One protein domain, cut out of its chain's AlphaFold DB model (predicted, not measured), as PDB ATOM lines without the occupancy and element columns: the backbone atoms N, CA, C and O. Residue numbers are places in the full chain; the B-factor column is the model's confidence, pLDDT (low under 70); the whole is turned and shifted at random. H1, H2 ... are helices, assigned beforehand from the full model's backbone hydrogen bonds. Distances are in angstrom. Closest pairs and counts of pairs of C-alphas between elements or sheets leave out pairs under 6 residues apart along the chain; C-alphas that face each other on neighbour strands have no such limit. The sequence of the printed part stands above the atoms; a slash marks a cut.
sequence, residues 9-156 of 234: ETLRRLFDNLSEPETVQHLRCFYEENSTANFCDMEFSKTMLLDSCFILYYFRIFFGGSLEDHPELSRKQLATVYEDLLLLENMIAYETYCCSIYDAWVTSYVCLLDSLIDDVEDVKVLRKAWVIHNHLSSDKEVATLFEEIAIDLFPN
ATOM      1  N   GLU A   9     156.586 133.454 194.595       84.75
ATOM      2  CA  GLU A   9     156.578 132.024 194.262       84.75
ATOM      3  C   GLU A   9     156.157 131.162 195.460       84.75
ATOM      4  O   GLU A   9     155.353 130.246 195.310       84.75
ATOM      5  N   THR A  10     156.630 131.485 196.668       82.31
ATOM      6  CA  THR A  10     156.206 130.768 197.882       82.31
ATOM      7  C   THR A  10     154.733 131.019 198.180       82.31
ATOM      8  O   THR A  10     154.017 130.078 198.509       82.31
ATOM      9  N   LEU A  11     154.255 132.256 198.010       80.88
ATOM     10  CA  LEU A  11     152.832 132.569 198.149       80.88
ATOM     11  C   LEU A  11     151.962 131.789 197.173       80.88
ATOM     12  O   LEU A  11     150.928 131.271 197.574       80.88
ATOM     13  N   ARG A  12     152.383 131.694 195.908       86.12
ATOM     14  CA  ARG A  12     151.656 130.921 194.902       86.12
ATOM     15  C   ARG A  12     151.561 129.454 195.308       86.12
ATOM     16  O   ARG A  12     150.473 128.908 195.291       86.12
ATOM     17  N   ARG A  13     152.657 128.853 195.773       87.94
ATOM     18  CA  ARG A  13     152.648 127.459 196.251       87.94
ATOM     19  C   ARG A  13     151.757 127.253 197.471       87.94
ATOM     20  O   ARG A  13     151.035 126.270 197.533       87.94
ATOM     21  N   LEU A  14     151.806 128.169 198.439       86.31
ATOM     22  CA  LEU A  14     150.915 128.123 199.602       86.31
ATOM     23  C   LEU A  14     149.452 128.230 199.173       86.31
ATOM     24  O   LEU A  14     148.618 127.480 199.669       86.31
ATOM     25  N   PHE A  15     149.161 129.125 198.231       89.12
ATOM     26  CA  PHE A  15     147.832 129.281 197.667       89.12
ATOM     27  C   PHE A  15     147.353 128.018 196.943       89.12
ATOM     28  O   PHE A  15     146.235 127.573 197.187       89.12
ATOM     29  N   ASP A  16     148.199 127.428 196.096       91.44
ATOM     30  CA  ASP A  16     147.882 126.211 195.343       91.44
ATOM     31  C   ASP A  16     147.582 125.044 196.297       91.44
ATOM     32  O   ASP A  16     146.562 124.381 196.136       91.44
ATOM     33  N   ASN A  17     148.393 124.869 197.349       89.06
ATOM     34  CA  ASN A  17     148.171 123.851 198.382       89.06
ATOM     35  C   ASN A  17     146.867 124.084 199.169       89.06
ATOM     36  O   ASN A  17     146.138 123.138 199.462       89.06
ATOM     37  N   LEU A  18     146.571 125.338 199.534       89.12
ATOM     38  CA  LEU A  18     145.331 125.695 200.236       89.12
ATOM     39  C   LEU A  18     144.093 125.489 199.360       89.12
ATOM     40  O   LEU A  18     143.031 125.200 199.898       89.12
ATOM     41  N   SER A  19     144.247 125.614 198.040       92.38
ATOM     42  CA  SER A  19     143.170 125.488 197.052       92.38
ATOM     43  C   SER A  19     142.895 124.044 196.622       92.38
ATOM     44  O   SER A  19     142.013 123.814 195.793       92.38
ATOM     45  N   GLU A  20     143.634 123.062 197.147       95.00
ATOM     46  CA  GLU A  20     143.367 121.649 196.877       95.00
ATOM     47  C   GLU A  20     141.988 121.248 197.439       95.00
ATOM     48  O   GLU A  20     141.707 121.533 198.605       95.00
ATOM     49  N   PRO A  21     141.125 120.554 196.667       92.94
ATOM     50  CA  PRO A  21     139.746 120.275 197.081       92.94
ATOM     51  C   PRO A  21     139.617 119.568 198.438       92.94
ATOM     52  O   PRO A  21     138.746 119.910 199.235       92.94
ATOM     53  N   GLU A  22     140.502 118.608 198.728       93.75
ATOM     54  CA  GLU A  22     140.515 117.890 200.011       93.75
ATOM     55  C   GLU A  22     140.895 118.818 201.173       93.75
ATOM     56  O   GLU A  22     140.245 118.805 202.220       93.75
ATOM     57  N   THR A  23     141.903 119.670 200.966       92.44
ATOM     58  CA  THR A  23     142.348 120.685 201.929       92.44
ATOM     59  C   THR A  23     141.236 121.688 202.215       92.44
ATOM     60  O   THR A  23     140.935 121.945 203.378       92.44
ATOM     61  N   VAL A  24     140.572 122.208 201.178       92.94
ATOM     62  CA  VAL A  24     139.460 123.156 201.334       92.94
ATOM     63  C   VAL A  24     138.302 122.522 202.097       92.94
ATOM     64  O   VAL A  24     137.807 123.109 203.061       92.94
ATOM     65  N   GLN A  25     137.889 121.310 201.719       91.56
ATOM     66  CA  GLN A  25     136.803 120.614 202.402       91.56
ATOM     67  C   GLN A  25     137.137 120.360 203.877       91.56
ATOM     68  O   GLN A  25     136.285 120.564 204.740       91.56
ATOM     69  N   HIS A  26     138.380 119.971 204.172       92.25
ATOM     70  CA  HIS A  26     138.846 119.783 205.540       92.25
ATOM     71  C   HIS A  26     138.864 121.096 206.334       92.25
ATOM     72  O   HIS A  26     138.395 121.133 207.471       92.25
ATOM     73  N   LEU A  27     139.355 122.187 205.738       90.19
ATOM     74  CA  LEU A  27     139.431 123.495 206.390       90.19
ATOM     75  C   LEU A  27     138.043 124.057 206.719       90.19
ATOM     76  O   LEU A  27     137.846 124.608 207.802       90.19
ATOM     77  N   ARG A  28     137.057 123.863 205.838       90.88
ATOM     78  CA  ARG A  28     135.669 124.293 206.073       90.88
ATOM     79  C   ARG A  28     135.034 123.634 207.301       90.88
ATOM     80  O   ARG A  28     134.151 124.237 207.899       90.88
ATOM     81  N   CYS A  29     135.497 122.454 207.724       88.88
ATOM     82  CA  CYS A  29     135.003 121.792 208.937       88.88
ATOM     83  C   CYS A  29     135.378 122.514 210.243       88.88
ATOM     84  O   CYS A  29     134.782 122.221 211.277       88.88
ATOM     85  N   PHE A  30     136.356 123.426 210.221       89.25
ATOM     86  CA  PHE A  30     136.723 124.234 211.390       89.25
ATOM     87  C   PHE A  30     135.873 125.502 211.537       89.25
ATOM     88  O   PHE A  30     135.975 126.187 212.554       89.25
ATOM     89  N   TYR A  31     135.046 125.813 210.539       84.88
ATOM     90  CA  TYR A  31     134.145 126.958 210.544       84.88
ATOM     91  C   TYR A  31     132.735 126.542 210.967       84.88
ATOM     92  O   TYR A  31     132.359 125.373 210.874       84.88
ATOM     93  N   GLU A  32     131.943 127.509 211.430       88.50
ATOM     94  CA  GLU A  32     130.537 127.281 211.767       88.50
ATOM     95  C   GLU A  32     129.767 126.758 210.545       88.50
ATOM     96  O   GLU A  32     130.028 127.156 209.404       88.50
ATOM     97  N   GLU A  33     128.814 125.856 210.775       84.19
ATOM     98  CA  GLU A  33     128.036 125.245 209.703       84.19
ATOM     99  C   GLU A  33     127.351 126.322 208.843       84.19
ATOM    100  O   GLU A  33     126.758 127.271 209.349       84.19
ATOM    101  N   ASN A  34     127.457 126.186 207.520       80.00
ATOM    102  CA  ASN A  34     126.970 127.140 206.515       80.00
ATOM    103  C   ASN A  34     127.629 128.533 206.494       80.00
ATOM    104  O   ASN A  34     127.391 129.270 205.539       80.00
ATOM    105  N   SER A  35     128.506 128.886 207.442       80.75
ATOM    106  CA  SER A  35     129.184 130.200 207.447       80.75
ATOM    107  C   SER A  35     130.062 130.429 206.213       80.75
ATOM    108  O   SER A  35     130.208 131.552 205.743       80.75
ATOM    109  N   THR A  36     130.599 129.349 205.638       83.81
ATOM    110  CA  THR A  36     131.432 129.403 204.431       83.81
ATOM    111  C   THR A  36     130.690 128.953 203.166       83.81
ATOM    112  O   THR A  36     131.284 128.912 202.090       83.81
ATOM    113  N   ALA A  37     129.394 128.629 203.244       82.50
ATOM    114  CA  ALA A  37     128.649 128.029 202.129       82.50
ATOM    115  C   ALA A  37     128.516 128.947 200.902       82.50
ATOM    116  O   ALA A  37     128.370 128.457 199.786       82.50
ATOM    117  N   ASN A  38     128.600 130.264 201.104       81.88
ATOM    118  CA  ASN A  38     128.497 131.252 200.029       81.88
ATOM    119  C   ASN A  38     129.809 131.455 199.253       81.88
ATOM    120  O   ASN A  38     129.796 132.111 198.218       81.88
ATOM    121  N   PHE A  39     130.924 130.893 199.727       81.12
ATOM    122  CA  PHE A  39     132.233 131.038 199.095       81.12
ATOM    123  C   PHE A  39     132.496 129.886 198.136       81.12
ATOM    124  O   PHE A  39     132.392 128.721 198.538       81.12
ATOM    125  N   CYS A  40     132.967 130.170 196.921       88.00
ATOM    126  CA  CYS A  40     133.634 129.124 196.150       88.00
ATOM    127  C   CYS A  40     134.992 128.774 196.786       88.00
ATOM    128  O   CYS A  40     135.573 129.557 197.539       88.00
ATOM    129  N   ASP A  41     135.533 127.594 196.481       89.31
ATOM    130  CA  ASP A  41     136.785 127.112 197.090       89.31
ATOM    131  C   ASP A  41     137.980 128.040 196.832       89.31
ATOM    132  O   ASP A  41     138.848 128.211 197.688       89.31
ATOM    133  N   MET A  42     137.982 128.705 195.676       87.00
ATOM    134  CA  MET A  42     138.968 129.718 195.306       87.00
ATOM    135  C   MET A  42     138.865 130.971 196.191       87.00
ATOM    136  O   MET A  42     139.888 131.490 196.627       87.00
ATOM    137  N   GLU A  43     137.654 131.469 196.449       85.88
ATOM    138  CA  GLU A  43     137.430 132.627 197.327       85.88
ATOM    139  C   GLU A  43     137.779 132.281 198.769       85.88
ATOM    140  O   GLU A  43     138.559 132.996 199.388       85.88
ATOM    141  N   PHE A  44     137.307 131.133 199.260       88.06
ATOM    142  CA  PHE A  44     137.628 130.642 200.598       88.06
ATOM    143  C   PHE A  44     139.146 130.549 200.822       88.06
ATOM    144  O   PHE A  44     139.666 131.063 201.812       88.06
ATOM    145  N   SER A  45     139.877 129.964 199.870       88.75
ATOM    146  CA  SER A  45     141.338 129.825 199.959       88.75
ATOM    147  C   SER A  45     142.060 131.173 199.919       88.75
ATOM    148  O   SER A  45     143.082 131.347 200.586       88.75
ATOM    149  N   LYS A  46     141.539 132.150 199.160       84.69
ATOM    150  CA  LYS A  46     142.096 133.513 199.116       84.69
ATOM    151  C   LYS A  46     141.895 134.231 200.439       84.69
ATOM    152  O   LYS A  46     142.856 134.810 200.936       84.69
ATOM    153  N   THR A  47     140.696 134.151 201.012       84.12
ATOM    154  CA  THR A  47     140.387 134.735 202.322       84.12
ATOM    155  C   THR A  47     141.288 134.132 203.400       84.12
ATOM    156  O   THR A  47     141.993 134.866 204.079       84.12
ATOM    157  N   MET A  48     141.417 132.801 203.450       85.56
ATOM    158  CA  MET A  48     142.327 132.106 204.375       85.56
ATOM    159  C   MET A  48     143.790 132.555 204.242       85.56
ATOM    160  O   MET A  48     144.500 132.759 205.235       85.56
ATOM    161  N   LEU A  49     144.275 132.697 203.006       85.19
ATOM    162  CA  LEU A  49     145.641 133.144 202.764       85.19
ATOM    163  C   LEU A  49     145.839 134.608 203.179       85.19
ATOM    164  O   LEU A  49     146.877 134.939 203.745       85.19
ATOM    165  N   LEU A  50     144.864 135.479 202.922       79.69
ATOM    166  CA  LEU A  50     144.920 136.875 203.346       79.69
ATOM    167  C   LEU A  50     144.918 136.985 204.869       79.69
ATOM    168  O   LEU A  50     145.852 137.571 205.411       79.69
ATOM    169  N   ASP A  51     143.969 136.340 205.548       80.62
ATOM    170  CA  ASP A  51     143.856 136.349 207.010       80.62
ATOM    171  C   ASP A  51     145.158 135.870 207.668       80.62
ATOM    172  O   ASP A  51     145.703 136.514 208.567       80.62
ATOM    173  N   SER A  52     145.732 134.768 207.172       82.25
ATOM    174  CA  SER A  52     147.013 134.254 207.679       82.25
ATOM    175  C   SER A  52     148.182 135.212 207.426       82.25
ATOM    176  O   SER A  52     149.044 135.378 208.294       82.25
ATOM    177  N   CYS A  53     148.212 135.897 206.280       77.25
ATOM    178  CA  CYS A  53     149.201 136.936 206.017       77.25
ATOM    179  C   CYS A  53     149.038 138.120 206.983       77.25
ATOM    180  O   CYS A  53     150.046 138.604 207.508       77.25
ATOM    181  N   PHE A  54     147.806 138.578 207.229       74.31
ATOM    182  CA  PHE A  54     147.510 139.685 208.145       74.31
ATOM    183  C   PHE A  54     147.923 139.347 209.574       74.31
ATOM    184  O   PHE A  54     148.624 140.132 210.212       74.31
ATOM    185  N   ILE A  55     147.618 138.135 210.039       78.38
ATOM    186  CA  ILE A  55     148.055 137.633 211.345       78.38
ATOM    187  C   ILE A  55     149.587 137.652 211.452       78.38
ATOM    188  O   ILE A  55     150.135 138.167 212.426       78.38
ATOM    189  N   LEU A  56     150.309 137.146 210.447       75.69
ATOM    190  CA  LEU A  56     151.779 137.160 210.444       75.69
ATOM    191  C   LEU A  56     152.356 138.582 210.430       75.69
ATOM    192  O   LEU A  56     153.388 138.840 211.055       75.69
ATOM    193  N   TYR A  57     151.697 139.506 209.733       72.44
ATOM    194  CA  TYR A  57     152.050 140.921 209.741       72.44
ATOM    195  C   TYR A  57     151.842 141.554 211.117       72.44
ATOM    196  O   TYR A  57     152.777 142.171 211.631       72.44
ATOM    197  N   TYR A  58     150.692 141.317 211.753       70.62
ATOM    198  CA  TYR A  58     150.410 141.748 213.122       70.62
ATOM    199  C   TYR A  58     151.448 141.200 214.107       70.62
ATOM    200  O   TYR A  58     152.063 141.970 214.844       70.62
ATOM    201  N   PHE A  59     151.739 139.895 214.062       72.38
ATOM    202  CA  PHE A  59     152.774 139.285 214.902       72.38
ATOM    203  C   PHE A  59     154.144 139.935 214.688       72.38
ATOM    204  O   PHE A  59     154.862 140.199 215.653       72.38
ATOM    205  N   ARG A  60     154.516 140.234 213.439       70.88
ATOM    206  CA  ARG A  60     155.783 140.907 213.136       70.88
ATOM    207  C   ARG A  60     155.829 142.331 213.683       70.88
ATOM    208  O   ARG A  60     156.870 142.720 214.201       70.88
ATOM    209  N   ILE A  61     154.752 143.101 213.559       65.94
ATOM    210  CA  ILE A  61     154.691 144.461 214.110       65.94
ATOM    211  C   ILE A  61     154.759 144.417 215.633       65.94
ATOM    212  O   ILE A  61     155.579 145.106 216.235       65.94
ATOM    213  N   PHE A  62     153.935 143.577 216.255       64.88
ATOM    214  CA  PHE A  62     153.758 143.573 217.700       64.88
ATOM    215  C   PHE A  62     154.940 142.947 218.455       64.88
ATOM    216  O   PHE A  62     155.289 143.400 219.545       64.88
ATOM    217  N   PHE A  63     155.582 141.921 217.883       66.00
ATOM    218  CA  PHE A  63     156.676 141.186 218.534       66.00
ATOM    219  C   PHE A  63     158.051 141.366 217.874       66.00
ATOM    220  O   PHE A  63     159.053 140.968 218.464       66.00
ATOM    221  N   GLY A  64     158.129 141.937 216.667       57.25
ATOM    222  CA  GLY A  64     159.366 142.034 215.875       57.25
ATOM    223  C   GLY A  64     160.040 143.411 215.845       57.25
ATOM    224  O   GLY A  64     161.094 143.537 215.220       57.25
ATOM    225  N   GLY A  65     159.469 144.437 216.483       56.28
ATOM    226  CA  GLY A  65     160.067 145.773 216.578       56.28
ATOM    227  C   GLY A  65     161.083 145.881 217.717       56.28
ATOM    228  O   GLY A  65     160.738 145.666 218.878       56.28
ATOM    229  N   SER A  66     162.334 146.228 217.389       48.97
ATOM    230  CA  SER A  66     163.348 146.621 218.373       48.97
ATOM    231  C   SER A  66     162.833 147.800 219.193       48.97
ATOM    232  O   SER A  66     162.383 148.805 218.651       48.97
ATOM    233  N   LEU A  67     162.887 147.627 220.507       46.41
ATOM    234  CA  LEU A  67     162.393 148.524 221.536       46.41
ATOM    235  C   LEU A  67     163.340 149.716 221.707       46.41
ATOM    236  O   LEU A  67     163.986 149.810 222.737       46.41
ATOM    237  N   GLU A  68     163.470 150.597 220.724       48.97
ATOM    238  CA  GLU A  68     164.251 151.827 220.887       48.97
ATOM    239  C   GLU A  68     163.578 152.973 220.119       48.97
ATOM    240  O   GLU A  68     163.287 152.856 218.933       48.97
ATOM    241  N   ASP A  69     163.310 154.047 220.866       45.16
ATOM    242  CA  ASP A  69     162.663 155.310 220.495       45.16
ATOM    243  C   ASP A  69     161.160 155.275 220.183       45.16
ATOM    244  O   ASP A  69     160.750 155.326 219.034       45.16
ATOM    245  N   HIS A  70     160.321 155.276 221.231       45.47
ATOM    246  CA  HIS A  70     159.291 156.313 221.441       45.47
ATOM    247  C   HIS A  70     158.646 156.182 222.843       45.47
ATOM    248  O   HIS A  70     158.389 155.066 223.303       45.47
ATOM    249  N   PRO A  71     158.406 157.299 223.560       55.31
ATOM    250  CA  PRO A  71     157.917 157.285 224.935       55.31
ATOM    251  C   PRO A  71     156.380 157.166 225.025       55.31
ATOM    252  O   PRO A  71     155.639 157.770 224.259       55.31
ATOM    253  N   GLU A  72     155.930 156.421 226.039       47.44
ATOM    254  CA  GLU A  72     154.664 156.589 226.783       47.44
ATOM    255  C   GLU A  72     153.299 156.227 226.171       47.44
ATOM    256  O   GLU A  72     152.307 156.279 226.900       47.44
ATOM    257  N   LEU A  73     153.195 155.729 224.937       53.16
ATOM    258  CA  LEU A  73     151.947 155.083 224.510       53.16
ATOM    259  C   LEU A  73     151.930 153.629 225.010       53.16
ATOM    260  O   LEU A  73     152.742 152.796 224.598       53.16
ATOM    261  N   SER A  74     151.051 153.320 225.969       63.19
ATOM    262  CA  SER A  74     151.007 152.007 226.620       63.19
ATOM    263  C   SER A  74     150.847 150.920 225.561       63.19
ATOM    264  O   SER A  74     149.869 150.917 224.825       63.19
ATOM    265  N   ARG A  75     151.775 149.958 225.505       63.78
ATOM    266  CA  ARG A  75     151.751 148.803 224.582       63.78
ATOM    267  C   ARG A  75     150.375 148.123 224.493       63.78
ATOM    268  O   ARG A  75     150.039 147.549 223.469       63.78
ATOM    269  N   LYS A  76     149.580 148.214 225.565       64.38
ATOM    270  CA  LYS A  76     148.185 147.760 225.615       64.38
ATOM    271  C   LYS A  76     147.238 148.581 224.734       64.38
ATOM    272  O   LYS A  76     146.429 147.987 224.047       64.38
ATOM    273  N   GLN A  77     147.335 149.910 224.741       66.81
ATOM    274  CA  GLN A  77     146.534 150.782 223.871       66.81
ATOM    275  C   GLN A  77     146.885 150.549 222.404       66.81
ATOM    276  O   GLN A  77     145.996 150.459 221.569       66.81
ATOM    277  N   LEU A  78     148.175 150.369 222.113       67.62
ATOM    278  CA  LEU A  78     148.628 150.015 220.773       67.62
ATOM    279  C   LEU A  78     148.085 148.637 220.357       67.62
ATOM    280  O   LEU A  78     147.574 148.507 219.255       67.62
ATOM    281  N   ALA A  79     148.097 147.640 221.251       69.75
ATOM    282  CA  ALA A  79     147.467 146.341 220.989       69.75
ATOM    283  C   ALA A  79     145.989 146.490 220.600       69.75
ATOM    284  O   ALA A  79     145.590 145.976 219.566       69.75
ATOM    285  N   THR A  80     145.212 147.258 221.371       70.56
ATOM    286  CA  THR A  80     143.782 147.471 221.097       70.56
ATOM    287  C   THR A  80     143.544 148.146 219.746       70.56
ATOM    288  O   THR A  80     142.718 147.678 218.977       70.56
ATOM    289  N   VAL A  81     144.312 149.186 219.402       72.31
ATOM    290  CA  VAL A  81     144.176 149.856 218.095       72.31
ATOM    291  C   VAL A  81     144.486 148.916 216.938       72.31
ATOM    292  O   VAL A  81     143.775 148.915 215.938       72.31
ATOM    293  N   TYR A  82     145.547 148.119 217.056       73.69
ATOM    294  CA  TYR A  82     145.901 147.173 216.003       73.69
ATOM    295  C   TYR A  82     144.931 145.987 215.931       73.69
ATOM    296  O   TYR A  82     144.720 145.471 214.840       73.69
ATOM    297  N   GLU A  83     144.341 145.558 217.049       75.62
ATOM    298  CA  GLU A  83     143.264 144.559 217.063       75.62
ATOM    299  C   GLU A  83     142.019 145.082 216.333       75.62
ATOM    300  O   GLU A  83     141.492 144.388 215.464       75.62
ATOM    301  N   ASP A  84     141.599 146.317 216.623       80.88
ATOM    302  CA  ASP A  84     140.453 146.955 215.965       80.88
ATOM    303  C   ASP A  84     140.712 147.165 214.464       80.88
ATOM    304  O   ASP A  84     139.849 146.880 213.632       80.88
ATOM    305  N   LEU A  85     141.920 147.606 214.100       80.31
ATOM    306  CA  LEU A  85     142.332 147.769 212.707       80.31
ATOM    307  C   LEU A  85     142.375 146.426 211.966       80.31
ATOM    308  O   LEU A  85     141.896 146.331 210.839       80.31
ATOM    309  N   LEU A  86     142.899 145.379 212.607       78.50
ATOM    310  CA  LEU A  86     142.932 144.031 212.044       78.50
ATOM    311  C   LEU A  86     141.519 143.497 211.809       78.50
ATOM    312  O   LEU A  86     141.248 142.889 210.776       78.50
ATOM    313  N   LEU A  87     140.601 143.741 212.746       83.06
ATOM    314  CA  LEU A  87     139.205 143.362 212.575       83.06
ATOM    315  C   LEU A  87     138.570 144.112 211.394       83.06
ATOM    316  O   LEU A  87     137.864 143.498 210.597       83.06
ATOM    317  N   LEU A  88     138.853 145.410 211.260       85.12
ATOM    318  CA  LEU A  88     138.342 146.241 210.172       85.12
ATOM    319  C   LEU A  88     138.848 145.771 208.800       85.12
ATOM    320  O   LEU A  88     138.042 145.568 207.895       85.12
ATOM    321  N   GLU A  89     140.156 145.537 208.648       82.94
ATOM    322  CA  GLU A  89     140.748 145.036 207.399       82.94
ATOM    323  C   GLU A  89     140.196 143.652 207.019       82.94
ATOM    324  O   GLU A  89     139.862 143.419 205.853       82.94
ATOM    325  N   ASN A  90     140.013 142.759 207.998       83.31
ATOM    326  CA  ASN A  90     139.408 141.446 207.768       83.31
ATOM    327  C   ASN A  90     137.943 141.561 207.315       83.31
ATOM    328  O   ASN A  90     137.518 140.827 206.423       83.31
ATOM    329  N   MET A  91     137.166 142.490 207.885       86.06
ATOM    330  CA  MET A  91     135.785 142.736 207.452       86.06
ATOM    331  C   MET A  91     135.716 143.290 206.024       86.06
ATOM    332  O   MET A  91     134.879 142.845 205.242       86.06
ATOM    333  N   ILE A  92     136.615 144.206 205.654       85.94
ATOM    334  CA  ILE A  92     136.709 144.732 204.281       85.94
ATOM    335  C   ILE A  92     137.069 143.614 203.298       85.94
ATOM    336  O   ILE A  92     136.452 143.494 202.235       85.94
ATOM    337  N   ALA A  93     138.046 142.768 203.644       81.69
ATOM    338  CA  ALA A  93     138.417 141.621 202.823       81.69
ATOM    339  C   ALA A  93     137.229 140.661 202.662       81.69
ATOM    340  O   ALA A  93     136.900 140.270 201.543       81.69
ATOM    341  N   TYR A  94     136.537 140.344 203.758       80.12
ATOM    342  CA  TYR A  94     135.333 139.521 203.731       80.12
ATOM    343  C   TYR A  94     134.269 140.096 202.787       80.12
ATOM    344  O   TYR A  94     133.788 139.371 201.918       80.12
ATOM    345  N   GLU A  95     133.940 141.387 202.888       85.62
ATOM    346  CA  GLU A  95     132.976 142.029 201.982       85.62
ATOM    347  C   GLU A  95     133.435 141.974 200.522       85.62
ATOM    348  O   GLU A  95     132.647 141.648 199.638       85.62
ATOM    349  N   THR A  96     134.718 142.229 200.266       79.25
ATOM    350  CA  THR A  96     135.280 142.259 198.908       79.25
ATOM    351  C   THR A  96     135.190 140.900 198.208       79.25
ATOM    352  O   THR A  96     134.988 140.848 196.994       79.25
ATOM    353  N   TYR A  97     135.359 139.801 198.949       75.56
ATOM    354  CA  TYR A  97     135.372 138.450 198.379       75.56
ATOM    355  C   TYR A  97     134.042 137.704 198.498       75.56
ATOM    356  O   TYR A  97     133.781 136.830 197.677       75.56
ATOM    357  N   CYS A  98     133.220 138.001 199.505       69.25
ATOM    358  CA  CYS A  98     131.985 137.261 199.776       69.25
ATOM    359  C   CYS A  98     130.726 137.988 199.306       69.25
ATOM    360  O   CYS A  98     129.690 137.358 199.078       69.25
ATOM    361  N   CYS A  99     130.769 139.316 199.249       69.88
ATOM    362  CA  CYS A  99     129.577 140.134 199.133       69.88
ATOM    363  C   CYS A  99     129.521 140.840 197.779       69.88
ATOM    364  O   CYS A  99     130.523 141.096 197.114       69.88
ATOM    365  N   SER A 100     128.302 141.155 197.350       73.88
ATOM    366  CA  SER A 100     128.114 142.050 196.217       73.88
ATOM    367  C   SER A 100     128.553 143.464 196.599       73.88
ATOM    368  O   SER A 100     128.461 143.849 197.761       73.88
ATOM    369  N   ILE A 101     128.906 144.291 195.613       68.75
ATOM    370  CA  ILE A 101     129.128 145.735 195.814       68.75
ATOM    371  C   ILE A 101     127.917 146.440 196.462       68.75
ATOM    372  O   ILE A 101     128.053 147.512 197.044       68.75
ATOM    373  N   TYR A 102     126.724 145.838 196.376       74.19
ATOM    374  CA  TYR A 102     125.508 146.318 197.035       74.19
ATOM    375  C   TYR A 102     125.448 145.999 198.540       74.19
ATOM    376  O   TYR A 102     124.623 146.573 199.240       74.19
ATOM    377  N   ASP A 103     126.335 145.155 199.057       81.06
ATOM    378  CA  ASP A 103     126.407 144.772 200.472       81.06
ATOM    379  C   ASP A 103     127.732 145.208 201.126       81.06
ATOM    380  O   ASP A 103     128.089 144.731 202.199       81.06
ATOM    381  N   ALA A 104     128.459 146.133 200.490       86.62
ATOM    382  CA  ALA A 104     129.750 146.651 200.941       86.62
ATOM    383  C   ALA A 104     129.588 147.730 202.038       86.62
ATOM    384  O   ALA A 104     129.949 148.894 201.842       86.62
ATOM    385  N   TRP A 105     128.950 147.391 203.161       87.75
ATOM    386  CA  TRP A 105     128.585 148.329 204.231       87.75
ATOM    387  C   TRP A 105     129.795 148.846 205.012       87.75
ATOM    388  O   TRP A 105     129.912 150.054 205.224       87.75
ATOM    389  N   VAL A 106     130.701 147.956 205.414       89.94
ATOM    390  CA  VAL A 106     131.952 148.287 206.111       89.94
ATOM    391  C   VAL A 106     132.848 149.103 205.191       89.94
ATOM    392  O   VAL A 106     133.339 150.160 205.580       89.94
ATOM    393  N   THR A 107     132.975 148.681 203.936       90.38
ATOM    394  CA  THR A 107     133.700 149.419 202.898       90.38
ATOM    395  C   THR A 107     133.127 150.831 202.723       90.38
ATOM    396  O   THR A 107     133.868 151.811 202.725       90.38
ATOM    397  N   SER A 108     131.795 150.965 202.664       91.31
ATOM    398  CA  SER A 108     131.115 152.269 202.577       91.31
ATOM    399  C   SER A 108     131.383 153.162 203.778       91.31
ATOM    400  O   SER A 108     131.533 154.372 203.623       91.31
ATOM    401  N   TYR A 109     131.434 152.573 204.971       89.94
ATOM    402  CA  TYR A 109     131.755 153.287 206.195       89.94
ATOM    403  C   TYR A 109     133.194 153.812 206.187       89.94
ATOM    404  O   TYR A 109     133.412 154.975 206.518       89.94
ATOM    405  N   VAL A 110     134.163 153.003 205.754       90.50
ATOM    406  CA  VAL A 110     135.566 153.433 205.672       90.50
ATOM    407  C   VAL A 110     135.752 154.541 204.639       90.50
ATOM    408  O   VAL A 110     136.354 155.556 204.966       90.50
ATOM    409  N   CYS A 111     135.155 154.419 203.448       90.50
ATOM    410  CA  CYS A 111     135.179 155.496 202.450       90.50
ATOM    411  C   CYS A 111     134.507 156.784 202.955       90.50
ATOM    412  O   CYS A 111     134.924 157.885 202.600       90.50
ATOM    413  N   LEU A 112     133.459 156.669 203.782       90.88
ATOM    414  CA  LEU A 112     132.828 157.823 204.422       90.88
ATOM    415  C   LEU A 112     133.767 158.491 205.427       90.88
ATOM    416  O   LEU A 112     133.845 159.714 205.429       90.88
ATOM    417  N   LEU A 113     134.462 157.720 206.264       89.75
ATOM    418  CA  LEU A 113     135.442 158.271 207.201       89.75
ATOM    419  C   LEU A 113     136.601 158.949 206.475       89.75
ATOM    420  O   LEU A 113     136.947 160.063 206.841       89.75
ATOM    421  N   ASP A 114     137.137 158.320 205.432       91.38
ATOM    422  CA  ASP A 114     138.174 158.896 204.572       91.38
ATOM    423  C   ASP A 114     137.720 160.234 203.962       91.38
ATOM    424  O   ASP A 114     138.387 161.250 204.099       91.38
ATOM    425  N   SER A 115     136.491 160.299 203.441       90.38
ATOM    426  CA  SER A 115     135.931 161.548 202.896       90.38
ATOM    427  C   SER A 115     135.657 162.637 203.943       90.38
ATOM    428  O   SER A 115     135.455 163.795 203.580       90.38
ATOM    429  N   LEU A 116     135.584 162.278 205.229       89.81
ATOM    430  CA  LEU A 116     135.455 163.223 206.342       89.81
ATOM    431  C   LEU A 116     136.815 163.649 206.916       89.81
ATOM    432  O   LEU A 116     136.843 164.586 207.712       89.81
ATOM    433  N   ILE A 117     137.901 162.951 206.575       92.19
ATOM    434  CA  ILE A 117     139.251 163.153 207.107       92.19
ATOM    435  C   ILE A 117     140.173 163.510 205.936       92.19
ATOM    436  O   ILE A 117     140.923 162.668 205.454       92.19
ATOM    437  N   ASP A 118     140.125 164.761 205.477       89.62
ATOM    438  CA  ASP A 118     141.021 165.236 204.412       89.62
ATOM    439  C   ASP A 118     142.389 165.615 205.001       89.62
ATOM    440  O   ASP A 118     143.446 165.319 204.439       89.62
ATOM    441  N   ASP A 119     142.391 166.233 206.189       89.31
ATOM    442  CA  ASP A 119     143.623 166.631 206.858       89.31
ATOM    443  C   ASP A 119     143.620 166.476 208.395       89.31
ATOM    444  O   ASP A 119     142.720 165.940 209.048       89.31
ATOM    445  N   VAL A 120     144.718 166.926 209.010       92.44
ATOM    446  CA  VAL A 120     144.955 166.831 210.457       92.44
ATOM    447  C   VAL A 120     143.970 167.688 211.270       92.44
ATOM    448  O   VAL A 120     143.695 167.378 212.432       92.44
ATOM    449  N   GLU A 121     143.455 168.784 210.712       93.19
ATOM    450  CA  GLU A 121     142.440 169.616 211.359       93.19
ATOM    451  C   GLU A 121     141.090 168.902 211.424       93.19
ATOM    452  O   GLU A 121     140.439 168.958 212.475       93.19
ATOM    453  N   ASP A 122     140.717 168.142 210.396       92.00
ATOM    454  CA  ASP A 122     139.494 167.332 210.412       92.00
ATOM    455  C   ASP A 122     139.537 166.283 211.525       92.00
ATOM    456  O   ASP A 122     138.608 166.175 212.335       92.00
ATOM    457  N   VAL A 123     140.672 165.591 211.677       90.88
ATOM    458  CA  VAL A 123     140.889 164.643 212.784       90.88
ATOM    459  C   VAL A 123     140.697 165.326 214.141       90.88
ATOM    460  O   VAL A 123     140.066 164.770 215.048       90.88
ATOM    461  N   LYS A 124     141.192 166.560 214.314       91.56
ATOM    462  CA  LYS A 124     141.012 167.310 215.568       91.56
ATOM    463  C   LYS A 124     139.549 167.648 215.821       91.56
ATOM    464  O   LYS A 124     139.125 167.581 216.980       91.56
ATOM    465  N   VAL A 125     138.800 168.038 214.790       91.94
ATOM    466  CA  VAL A 125     137.364 168.336 214.888       91.94
ATOM    467  C   VAL A 125     136.594 167.075 215.279       91.94
ATOM    468  O   VAL A 125     135.868 167.094 216.275       91.94
ATOM    469  N   LEU A 126     136.820 165.966 214.577       90.25
ATOM    470  CA  LEU A 126     136.152 164.688 214.829       90.25
ATOM    471  C   LEU A 126     136.483 164.122 216.215       90.25
ATOM    472  O   LEU A 126     135.594 163.625 216.911       90.25
ATOM    473  N   ARG A 127     137.727 164.274 216.678       88.50
ATOM    474  CA  ARG A 127     138.119 163.904 218.045       88.50
ATOM    475  C   ARG A 127     137.439 164.774 219.098       88.50
ATOM    476  O   ARG A 127     136.947 164.254 220.094       88.50
ATOM    477  N   LYS A 128     137.376 166.097 218.897       90.06
ATOM    478  CA  LYS A 128     136.650 167.004 219.811       90.06
ATOM    479  C   LYS A 128     135.157 166.671 219.878       90.06
ATOM    480  O   LYS A 128     134.551 166.838 220.932       90.06
ATOM    481  N   ALA A 129     134.591 166.190 218.774       86.31
ATOM    482  CA  ALA A 129     133.215 165.717 218.684       86.31
ATOM    483  C   ALA A 129     133.011 164.284 219.219       86.31
ATOM    484  O   ALA A 129     131.892 163.782 219.156       86.31
ATOM    485  N   TRP A 130     134.055 163.633 219.752       83.62
ATOM    486  CA  TRP A 130     134.037 162.245 220.240       83.62
ATOM    487  C   TRP A 130     133.647 161.204 219.175       83.62
ATOM    488  O   TRP A 130     133.281 160.081 219.515       83.62
ATOM    489  N   VAL A 131     133.768 161.552 217.889       83.44
ATOM    490  CA  VAL A 131     133.527 160.640 216.758       83.44
ATOM    491  C   VAL A 131     134.708 159.686 216.584       83.44
ATOM    492  O   VAL A 131     134.508 158.489 216.411       83.44
ATOM    493  N   ILE A 132     135.937 160.205 216.689       81.69
ATOM    494  CA  ILE A 132     137.170 159.411 216.618       81.69
ATOM    495  C   ILE A 132     137.887 159.477 217.961       81.69
ATOM    496  O   ILE A 132     138.204 160.557 218.461       81.69
ATOM    497  N   HIS A 133     138.194 158.311 218.525       75.75
ATOM    498  CA  HIS A 133     139.110 158.197 219.653       75.75
ATOM    499  C   HIS A 133     140.497 157.851 219.144       75.75
ATOM    500  O   HIS A 133     140.755 156.729 218.719       75.75
ATOM    501  N   ASN A 134     141.391 158.836 219.178       70.12
ATOM    502  CA  ASN A 134     142.756 158.633 218.733       70.12
ATOM    503  C   ASN A 134     143.603 158.033 219.864       70.12
ATOM    504  O   ASN A 134     143.871 158.693 220.870       70.12
ATOM    505  N   HIS A 135     144.025 156.788 219.672       69.56
ATOM    506  CA  HIS A 135     145.030 156.111 220.486       69.56
ATOM    507  C   HIS A 135     146.369 155.959 219.746       69.56
ATOM    508  O   HIS A 135     147.280 155.361 220.302       69.56
ATOM    509  N   LEU A 136     146.494 156.478 218.519       69.50
ATOM    510  CA  LEU A 136     147.758 156.602 217.789       69.50
ATOM    511  C   LEU A 136     148.581 157.783 218.317       69.50
ATOM    512  O   LEU A 136     148.101 158.620 219.086       69.50
ATOM    513  N   SER A 137     149.843 157.856 217.894       68.62
ATOM    514  CA  SER A 137     150.814 158.815 218.432       68.62
ATOM    515  C   SER A 137     150.559 160.241 217.940       68.62
ATOM    516  O   SER A 137     150.993 161.201 218.580       68.62
ATOM    517  N   SER A 138     149.858 160.412 216.811       83.69
ATOM    518  CA  SER A 138     149.502 161.731 216.284       83.69
ATOM    519  C   SER A 138     148.206 161.740 215.470       83.69
ATOM    520  O   SER A 138     147.760 160.719 214.956       83.69
ATOM    521  N   ASP A 139     147.610 162.924 215.312       86.94
ATOM    522  CA  ASP A 139     146.444 163.123 214.439       86.94
ATOM    523  C   ASP A 139     146.812 162.928 212.950       86.94
ATOM    524  O   ASP A 139     145.976 162.524 212.150       86.94
ATOM    525  N   LYS A 140     148.086 163.136 212.584       88.00
ATOM    526  CA  LYS A 140     148.600 162.855 211.236       88.00
ATOM    527  C   LYS A 140     148.606 161.358 210.927       88.00
ATOM    528  O   LYS A 140     148.246 160.975 209.824       88.00
ATOM    529  N   GLU A 141     149.000 160.528 211.892       83.69
ATOM    530  CA  GLU A 141     148.962 159.067 211.737       83.69
ATOM    531  C   GLU A 141     147.537 158.560 211.491       83.69
ATOM    532  O   GLU A 141     147.363 157.635 210.709       83.69
ATOM    533  N   VAL A 142     146.521 159.191 212.092       85.31
ATOM    534  CA  VAL A 142     145.112 158.848 211.840       85.31
ATOM    535  C   VAL A 142     144.702 159.183 210.408       85.31
ATOM    536  O   VAL A 142     144.118 158.333 209.747       85.31
ATOM    537  N   ALA A 143     145.005 160.393 209.927       88.50
ATOM    538  CA  ALA A 143     144.654 160.795 208.562       88.50
ATOM    539  C   ALA A 143     145.314 159.874 207.523       88.50
ATOM    540  O   ALA A 143     144.637 159.319 206.666       88.50
ATOM    541  N   THR A 144     146.618 159.611 207.677       86.25
ATOM    542  CA  THR A 144     147.344 158.689 206.792       86.25
ATOM    543  C   THR A 144     146.799 157.261 206.861       86.25
ATOM    544  O   THR A 144     146.754 156.585 205.841       86.25
ATOM    545  N   LEU A 145     146.365 156.788 208.035       86.12
ATOM    546  CA  LEU A 145     145.785 155.451 208.171       86.12
ATOM    547  C   LEU A 145     144.515 155.291 207.323       86.12
ATOM    548  O   LEU A 145     144.395 154.303 206.603       86.12
ATOM    549  N   PHE A 146     143.575 156.234 207.410       87.00
ATOM    550  CA  PHE A 146     142.324 156.140 206.652       87.00
ATOM    551  C   PHE A 146     142.548 156.295 205.146       87.00
ATOM    552  O   PHE A 146     141.999 155.491 204.393       87.00
ATOM    553  N   GLU A 147     143.442 157.198 204.736       88.19
ATOM    554  CA  GLU A 147     143.857 157.351 203.336       88.19
ATOM    555  C   GLU A 147     144.454 156.043 202.779       88.19
ATOM    556  O   GLU A 147     144.089 155.581 201.695       88.19
ATOM    557  N   GLU A 148     145.349 155.391 203.534       86.62
ATOM    558  CA  GLU A 148     145.993 154.143 203.109       86.62
ATOM    559  C   GLU A 148     145.013 152.963 203.020       86.62
ATOM    560  O   GLU A 148     145.138 152.141 202.108       86.62
ATOM    561  N   ILE A 149     144.046 152.862 203.940       84.56
ATOM    562  CA  ILE A 149     143.038 151.790 203.914       84.56
ATOM    563  C   ILE A 149     142.044 152.016 202.769       84.56
ATOM    564  O   ILE A 149     141.642 151.054 202.116       84.56
ATOM    565  N   ALA A 150     141.646 153.266 202.514       87.12
ATOM    566  CA  ALA A 150     140.590 153.600 201.561       87.12
ATOM    567  C   ALA A 150     141.034 153.610 200.088       87.12
ATOM    568  O   ALA A 150     140.175 153.545 199.209       87.12
ATOM    569  N   ILE A 151     142.345 153.643 199.811       84.12
ATOM    570  CA  ILE A 151     142.931 153.931 198.486       84.12
ATOM    571  C   ILE A 151     142.352 153.128 197.305       84.12
ATOM    572  O   ILE A 151     142.264 153.653 196.197       84.12
ATOM    573  N   ASP A 152     141.935 151.880 197.529       83.00
ATOM    574  CA  ASP A 152     141.410 150.979 196.493       83.00
ATOM    575  C   ASP A 152     140.020 150.408 196.854       83.00
ATOM    576  O   ASP A 152     139.608 149.362 196.342       83.00
ATOM    577  N   LEU A 153     139.290 151.074 197.755       85.56
ATOM    578  CA  LEU A 153     137.969 150.636 198.201       85.56
ATOM    579  C   LEU A 153     136.843 151.210 197.338       85.56
ATOM    580  O   LEU A 153     136.834 152.384 196.971       85.56
ATOM    581  N   PHE A 154     135.846 150.370 197.049       85.25
ATOM    582  CA  PHE A 154     134.655 150.755 196.295       85.25
ATOM    583  C   PHE A 154     133.420 150.635 197.190       85.25
ATOM    584  O   PHE A 154     132.985 149.517 197.477       85.25
ATOM    585  N   PRO A 155     132.833 151.756 197.638       85.31
ATOM    586  CA  PRO A 155     131.682 151.710 198.520       85.31
ATOM    587  C   PRO A 155     130.429 151.249 197.766       85.31
ATOM    588  O   PRO A 155     130.323 151.376 196.540       85.31
ATOM    589  N   ASN A 156     129.410 150.821 198.510       87.00
ATOM    590  CA  ASN A 156     128.053 150.788 197.981       87.00
ATOM    591  C   ASN A 156     127.651 152.228 197.631       87.00
ATOM    592  O   ASN A 156     127.378 153.050 198.508       87.00
TER     593      ASN A 156
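This is residues 9 to 156 of the 234 residues of an uncharacterized protein of Helianthus annuus (UniProt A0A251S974). A long helical hairpin, H3 and H4 side by side, runs through the model, with a small helix pair on one side and three helices on the other. H1 and H2 pack on the first part of H3, while H5 packs crosswise on the later part of H4, with H7 packed on H5 and H6 packed on H7. The printed part has 148 residues with seven named helices, H1 to H7 in chain order, and no named strand; its class is all helix. It is only just loose, close to compact, with a radius of gyration of the C-alphas of 18.1 A and spans of 52 by 41 by 30 A.

Look first at H3, residues 41 to 64, the hub, which touches three other helices. With H4, residues 75 to 98, it forms a helical hairpin: they touch at a shallow tilt of 14 degrees, opposite ways, the closest C-alphas being those of Glu 43 and Tyr 97, 6.3 A apart. H1, residues 9 to 18, touches H3 at its residues 45 to 49 alone, at a steep tilt of 54 degrees; the C-alphas of Leu 18 and Ser 45, the closest, are 5.8 A apart. H2, residues 21 to 28, touches H3 at its residues 41 to 45 alone, the closest C-alphas being those of Val 24 and Asp 41, 6.4 A apart. Turn to H5, residues 105 to 116: its residues 106 to 107 alone touch H4, at a steep tilt of 59 degrees, with the C-alphas of Ile 92 and Thr 107 closest at 5.7 A. H7, residues 139 to 150, touches H5 at a steep tilt of 44 degrees, the closest C-alphas being those of Asp 114 and Phe 146, 5.4 A apart. H6, residues 120 to 128, touches H7 about perpendicular, at 78 degrees, and its closest pair is the C-alphas of Val 120 and Lys 140, 5.4 A apart. Among the pairs that stay apart are H3 and H7, and H1 and H4. In H1, H2, H3, H4, H5, H6 and H7 every O i to N i+4 pair is within hydrogen-bond range.

Find C-alpha 41 at (136.785, 127.112, 197.090); from there H3 runs 32.9 A to C-alpha 64. H4 measures 33.8 A and ends at C-alpha 98, at (131.985, 137.261, 199.776). H1 begins at C-alpha 9, at (156.578, 132.024, 194.262), and is 14.2 A long; H2 is 10.7 A. H5 is 16.5 A long, H6 12.5 A and H7 17.1 A, ending at C-alpha 150, at (140.590, 153.600, 201.561).

The two C-alphas farthest apart are those of Glu 22 and Lys 128, at 53.1 A. The printed part has no cut, and its one long link is H2 to H3. Residues 29 to 35 and 63 to 69 stand free. The mean pLDDT of the printed part is 80.9; look for values under 70 at residues 61 to 79, 98 to 99, 101 and 135 to 137.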